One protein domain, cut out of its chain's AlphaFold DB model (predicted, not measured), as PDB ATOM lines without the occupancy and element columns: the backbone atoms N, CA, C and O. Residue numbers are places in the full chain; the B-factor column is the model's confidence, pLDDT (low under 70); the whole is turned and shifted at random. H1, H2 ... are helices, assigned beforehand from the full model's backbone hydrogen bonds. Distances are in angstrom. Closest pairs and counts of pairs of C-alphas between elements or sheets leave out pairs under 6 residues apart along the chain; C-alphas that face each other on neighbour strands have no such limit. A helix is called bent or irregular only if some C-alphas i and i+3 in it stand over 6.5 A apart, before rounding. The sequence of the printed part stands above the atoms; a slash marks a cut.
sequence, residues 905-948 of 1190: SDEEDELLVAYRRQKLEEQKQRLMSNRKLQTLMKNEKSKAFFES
ATOM      1  N   SER A 905     -45.937-104.444  32.432       44.00
ATOM      2  CA  SER A 905     -45.573-103.498  31.373       44.00
ATOM      3  C   SER A 905     -45.156-102.172  32.017       44.00
ATOM      4  O   SER A 905     -45.718-101.822  33.056       44.00
ATOM      5  N   ASP A 906     -44.245-101.406  31.408       44.84
ATOM      6  CA  ASP A 906     -43.843-100.089  31.942       44.84
ATOM      7  C   ASP A 906     -45.084 -99.199  32.217       44.84
ATOM      8  O   ASP A 906     -45.167 -98.504  33.227       44.84
ATOM      9  N   GLU A 907     -46.104 -99.330  31.360       52.72
ATOM     10  CA  GLU A 907     -47.440 -98.722  31.460       52.72
ATOM     11  C   GLU A 907     -48.279 -99.232  32.656       52.72
ATOM     12  O   GLU A 907     -49.020 -98.468  33.271       52.72
ATOM     13  N   GLU A 908     -48.171-100.514  33.020       55.44
ATOM     14  CA  GLU A 908     -48.898-101.123  34.146       55.44
ATOM     15  C   GLU A 908     -48.243-100.776  35.493       55.44
ATOM     16  O   GLU A 908     -48.947-100.519  36.474       55.44
ATOM     17  N   ASP A 909     -46.910-100.696  35.537       60.00
ATOM     18  CA  ASP A 909     -46.174-100.258  36.727       60.00
ATOM     19  C   ASP A 909     -46.353 -98.738  36.956       60.00
ATOM     20  O   ASP A 909     -46.566 -98.302  38.093       60.00
ATOM     21  N   GLU A 910     -46.416 -97.927  35.887       68.81
ATOM     22  CA  GLU A 910     -46.839 -96.518  35.965       68.81
ATOM     23  C   GLU A 910     -48.281 -96.387  36.491       68.81
ATOM     24  O   GLU A 910     -48.528 -95.609  37.421       68.81
ATOM     25  N   LEU A 911     -49.227 -97.198  35.997       67.06
ATOM     26  CA  LEU A 911     -50.608 -97.216  36.498       67.06
ATOM     27  C   LEU A 911     -50.681 -97.604  37.987       67.06
ATOM     28  O   LEU A 911     -51.460 -97.032  38.758       67.06
ATOM     29  N   LEU A 912     -49.841 -98.549  38.420       69.75
ATOM     30  CA  LEU A 912     -49.741 -98.996  39.809       69.75
ATOM     31  C   LEU A 912     -49.157 -97.903  40.722       69.75
ATOM     32  O   LEU A 912     -49.623 -97.732  41.856       69.75
ATOM     33  N   VAL A 913     -48.179 -97.131  40.240       73.31
ATOM     34  CA  VAL A 913     -47.646 -95.940  40.920       73.31
ATOM     35  C   VAL A 913     -48.697 -94.826  40.981       73.31
ATOM     36  O   VAL A 913     -48.915 -94.265  42.060       73.31
ATOM     37  N   ALA A 914     -49.412 -94.556  39.887       73.19
ATOM     38  CA  ALA A 914     -50.489 -93.568  39.833       73.19
ATOM     39  C   ALA A 914     -51.627 -93.906  40.813       73.19
ATOM     40  O   ALA A 914     -52.029 -93.054  41.608       73.19
ATOM     41  N   TYR A 915     -52.080 -95.164  40.858       77.38
ATOM     42  CA  TYR A 915     -53.087 -95.622  41.821       77.38
ATOM     43  C   TYR A 915     -52.602 -95.512  43.277       77.38
ATOM     44  O   TYR A 915     -53.353 -95.090  44.162       77.38
ATOM     45  N   ARG A 916     -51.328 -95.834  43.555       73.31
ATOM     46  CA  ARG A 916     -50.725 -95.640  44.889       73.31
ATOM     47  C   ARG A 916     -50.682 -94.159  45.282       73.31
ATOM     48  O   ARG A 916     -51.038 -93.842  46.418       73.31
ATOM     49  N   ARG A 917     -50.311 -93.263  44.358       75.44
ATOM     50  CA  ARG A 917     -50.326 -91.800  44.547       75.44
ATOM     51  C   ARG A 917     -51.741 -91.302  44.836       75.44
ATOM     52  O   ARG A 917     -51.959 -90.717  45.895       75.44
ATOM     53  N   GLN A 918     -52.706 -91.619  43.973       80.88
ATOM     54  CA  GLN A 918     -54.117 -91.240  44.116       80.88
ATOM     55  C   GLN A 918     -54.695 -91.689  45.466       80.88
ATOM     56  O   GLN A 918     -55.342 -90.914  46.161       80.88
ATOM     57  N   LYS A 919     -54.412 -92.925  45.894       82.38
ATOM     58  CA  LYS A 919     -54.901 -93.493  47.163       82.38
ATOM     59  C   LYS A 919     -54.237 -92.894  48.409       82.38
ATOM     60  O   LYS A 919     -54.830 -92.908  49.490       82.38
ATOM     61  N   LEU A 920     -53.008 -92.394  48.288       70.00
ATOM     62  CA  LEU A 920     -52.308 -91.648  49.338       70.00
ATOM     63  C   LEU A 920     -52.856 -90.215  49.426       70.00
ATOM     64  O   LEU A 920     -53.103 -89.705  50.517       70.00
ATOM     65  N   GLU A 921     -53.113 -89.598  48.278       73.81
ATOM     66  CA  GLU A 921     -53.716 -88.274  48.146       73.81
ATOM     67  C   GLU A 921     -55.164 -88.245  48.656       73.81
ATOM     68  O   GLU A 921     -55.503 -87.391  49.472       73.81
ATOM     69  N   GLU A 922     -55.978 -89.252  48.334       77.06
ATOM     70  CA  GLU A 922     -57.318 -89.436  48.901       77.06
ATOM     71  C   GLU A 922     -57.271 -89.573  50.436       77.06
ATOM     72  O   GLU A 922     -58.095 -89.001  51.151       77.06
ATOM     73  N   GLN A 923     -56.274 -90.279  50.985       72.62
ATOM     74  CA  GLN A 923     -56.069 -90.358  52.435       72.62
ATOM     75  C   GLN A 923     -55.659 -89.008  53.040       72.62
ATOM     76  O   GLN A 923     -56.181 -88.648  54.097       72.62
ATOM     77  N   LYS A 924     -54.800 -88.225  52.371       76.00
ATOM     78  CA  LYS A 924     -54.482 -86.839  52.769       76.00
ATOM     79  C   LYS A 924     -55.738 -85.955  52.739       76.00
ATOM     80  O   LYS A 924     -56.004 -85.256  53.715       76.00
ATOM     81  N   GLN A 925     -56.562 -86.037  51.695       77.81
ATOM     82  CA  GLN A 925     -57.823 -85.293  51.585       77.81
ATOM     83  C   GLN A 925     -58.832 -85.701  52.673       77.81
ATOM     84  O   GLN A 925     -59.393 -84.832  53.339       77.81
ATOM     85  N   ARG A 926     -59.007 -87.004  52.943       75.12
ATOM     86  CA  ARG A 926     -59.840 -87.537  54.046       75.12
ATOM     87  C   ARG A 926     -59.330 -87.128  55.438       75.12
ATOM     88  O   ARG A 926     -60.129 -86.976  56.363       75.12
ATOM     89  N   LEU A 927     -58.017 -86.933  55.604       66.62
ATOM     90  CA  LEU A 927     -57.417 -86.386  56.826       66.62
ATOM     91  C   LEU A 927     -57.747 -84.889  56.980       66.62
ATOM     92  O   LEU A 927     -58.160 -84.454  58.055       66.62
ATOM     93  N   MET A 928     -57.601 -84.119  55.898       66.38
ATOM     94  CA  MET A 928     -57.780 -82.662  55.872       66.38
ATOM     95  C   MET A 928     -59.249 -82.222  55.924       66.38
ATOM     96  O   MET A 928     -59.555 -81.214  56.559       66.38
ATOM     97  N   SER A 929     -60.177 -82.970  55.318       74.56
ATOM     98  CA  SER A 929     -61.623 -82.688  55.367       74.56
ATOM     99  C   SER A 929     -62.244 -82.985  56.737       74.56
ATOM    100  O   SER A 929     -63.302 -82.456  57.091       74.56
ATOM    101  N   ASN A 930     -61.573 -83.791  57.566       75.38
ATOM    102  CA  ASN A 930     -62.044 -84.110  58.903       75.38
ATOM    103  C   ASN A 930     -61.910 -82.896  59.836       75.38
ATOM    104  O   ASN A 930     -60.861 -82.631  60.428       75.38
ATOM    105  N   ARG A 931     -63.027 -82.191  60.043       74.06
ATOM    106  CA  ARG A 931     -63.145 -81.000  60.905       74.06
ATOM    107  C   ARG A 931     -62.579 -81.185  62.326       74.06
ATOM    108  O   ARG A 931     -62.139 -80.206  62.922       74.06
ATOM    109  N   LYS A 932     -62.533 -82.417  62.861       73.19
ATOM    110  CA  LYS A 932     -61.916 -82.727  64.170       73.19
ATOM    111  C   LYS A 932     -60.383 -82.730  64.107       73.19
ATOM    112  O   LYS A 932     -59.734 -82.301  65.061       73.19
ATOM    113  N   LEU A 933     -59.801 -83.159  62.987       69.06
ATOM    114  CA  LEU A 933     -58.360 -83.083  62.742       69.06
ATOM    115  C   LEU A 933     -57.933 -81.646  62.418       69.06
ATOM    116  O   LEU A 933     -56.947 -81.189  62.984       69.06
ATOM    117  N   GLN A 934     -58.736 -80.869  61.678       73.00
ATOM    118  CA  GLN A 934     -58.497 -79.425  61.501       73.00
ATOM    119  C   GLN A 934     -58.439 -78.656  62.836       73.00
ATOM    120  O   GLN A 934     -57.596 -77.779  63.020       73.00
ATOM    121  N   THR A 935     -59.306 -78.978  63.806       76.19
ATOM    122  CA  THR A 935     -59.238 -78.361  65.146       76.19
ATOM    123  C   THR A 935     -58.024 -78.809  65.962       76.19
ATOM    124  O   THR A 935     -57.561 -78.054  66.811       76.19
ATOM    125  N   LEU A 936     -57.470 -79.996  65.695       70.38
ATOM    126  CA  LEU A 936     -56.230 -80.466  66.320       70.38
ATOM    127  C   LEU A 936     -54.982 -79.887  65.633       70.38
ATOM    128  O   LEU A 936     -54.024 -79.547  66.320       70.38
ATOM    129  N   MET A 937     -55.010 -79.685  64.314       73.94
ATOM    130  CA  MET A 937     -53.982 -78.977  63.541       73.94
ATOM    131  C   MET A 937     -53.808 -77.524  64.014       73.94
ATOM    132  O   MET A 937     -52.694 -77.013  64.031       73.94
ATOM    133  N   LYS A 938     -54.888 -76.876  64.473       79.00
ATOM    134  CA  LYS A 938     -54.850 -75.527  65.072       79.00
ATOM    135  C   LYS A 938     -54.195 -75.471  66.462       79.00
ATOM    136  O   LYS A 938     -53.868 -74.383  66.921       79.00
ATOM    137  N   ASN A 939     -53.967 -76.608  67.127       83.56
ATOM    138  CA  ASN A 939     -53.182 -76.657  68.361       83.56
ATOM    139  C   ASN A 939     -51.702 -76.871  68.018       83.56
ATOM    140  O   ASN A 939     -51.338 -77.940  67.534       83.56
ATOM    141  N   GLU A 940     -50.833 -75.913  68.351       78.56
ATOM    142  CA  GLU A 940     -49.387 -75.917  68.039       78.56
ATOM    143  C   GLU A 940     -48.682 -77.260  68.324       78.56
ATOM    144  O   GLU A 940     -47.872 -77.736  67.532       78.56
ATOM    145  N   LYS A 941     -49.039 -77.912  69.440       78.38
ATOM    146  CA  LYS A 941     -48.459 -79.194  69.882       78.38
ATOM    147  C   LYS A 941     -48.767 -80.372  68.957       78.38
ATOM    148  O   LYS A 941     -47.984 -81.313  68.917       78.38
ATOM    149  N   SER A 942     -49.906 -80.343  68.269       79.38
ATOM    150  CA  SER A 942     -50.289 -81.345  67.269       79.38
ATOM    151  C   SER A 942     -50.076 -80.850  65.839       79.38
ATOM    152  O   SER A 942     -49.905 -81.694  64.967       79.38
ATOM    153  N   LYS A 943     -49.962 -79.532  65.597       81.00
ATOM    154  CA  LYS A 943     -49.481 -78.985  64.317       81.00
ATOM    155  C   LYS A 943     -48.162 -79.648  63.919       81.00
ATOM    156  O   LYS A 943     -48.127 -80.299  62.888       81.00
ATOM    157  N   ALA A 944     -47.157 -79.622  64.798       75.12
ATOM    158  CA  ALA A 944     -45.849 -80.240  64.549       75.12
ATOM    159  C   ALA A 944     -45.899 -81.760  64.259       75.12
ATOM    160  O   ALA A 944     -45.007 -82.292  63.609       75.12
ATOM    161  N   PHE A 945     -46.937 -82.470  64.722       78.31
ATOM    162  CA  PHE A 945     -47.143 -83.890  64.412       78.31
ATOM    163  C   PHE A 945     -47.760 -84.093  63.019       78.31
ATOM    164  O   PHE A 945     -47.333 -84.986  62.297       78.31
ATOM    165  N   PHE A 946     -48.728 -83.261  62.621       74.19
ATOM    166  CA  PHE A 946     -49.294 -83.305  61.266       74.19
ATOM    167  C   PHE A 946     -48.311 -82.787  60.209       74.19
ATOM    168  O   PHE A 946     -48.213 -83.373  59.139       74.19
ATOM    169  N   GLU A 947     -47.538 -81.757  60.541       73.56
ATOM    170  CA  GLU A 947     -46.464 -81.178  59.726       73.56
ATOM    171  C   GLU A 947     -45.371 -82.236  59.469       73.56
ATOM    172  O   GLU A 947     -45.081 -82.552  58.323       73.56
ATOM    173  N   SER A 948     -44.938 -82.975  60.502       74.62
ATOM    174  CA  SER A 948     -44.048 -84.146  60.360       74.62
ATOM    175  C   SER A 948     -44.622 -85.331  59.555       74.62
ATOM    176  O   SER A 948     -43.859 -86.230  59.204       74.62
TER     177      SER A 948
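This is residues 905 to 948 of the 1190 residues of the protein "Piso0_005620 protein" of Pichia sorbitophila (strain ATCC MYA-4447 / BCRC 22081 / CBS 7064 / NBRC 10061 / NRRL Y-12695) (UniProt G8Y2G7). One long straight helix, H1, makes the shaft of a flat hook, and two short helices make its bend and tip: H2 turns off sharply at the far end of H1, and H3 turns again and heads back the way H1 came, with an open space between H3 and H1. Most of H1 sticks out as a free arm, residues 906 to 926, and makes most of the length. The printed part has 44 residues with three named helices in the order H1, H2, H3 and no named strand, and its class is all helix. It is extended, with a radius of gyration of the C-alphas of 15.0 A and spans of 46 by 19 by 6 A.

H1 holds residues 906 to 928 and measures 32.7 A from C-alpha 906 at (-43.843, -100.089, 31.942) to C-alpha 928 at (-57.780, -82.662, 55.872). H2 holds residues 931 to 937 and measures 9.7 A. H3 holds residues 940 to 948, measures 12.5 A and ends with C-alpha 948 at (-44.048, -84.146, 60.360). H3 is neither bent nor irregular, but only just: C-alphas 941 and 944 are 6.0 A apart.

H1 touches no helix. H1 and H2 are close but not clearly touching; their closest C-alphas, those of Met 928 and Gln 934, are 6.5 A apart, and their lines are about perpendicular at 89 degrees. H2 and H3 touch only at the corner by their link; their closest C-alphas, those of Met 937 and Lys 943, are 4.6 A apart, and their lines are about perpendicular at 84 degrees. H1 and H3 are apart. Every O i to N i+4 pair is within hydrogen-bond range in H1 and H2, and 4 of 5 are in H3.

The two C-alphas farthest apart, those of Ser 905 and Asn 939, are 46.3 A from each other. The printed part has no cut, and both links, H1 to H2 and H2 to H3, are tight. Mean pLDDT of the printed part is 72.0; residues 905 to 912, 927 to 928 and 933 are under 70.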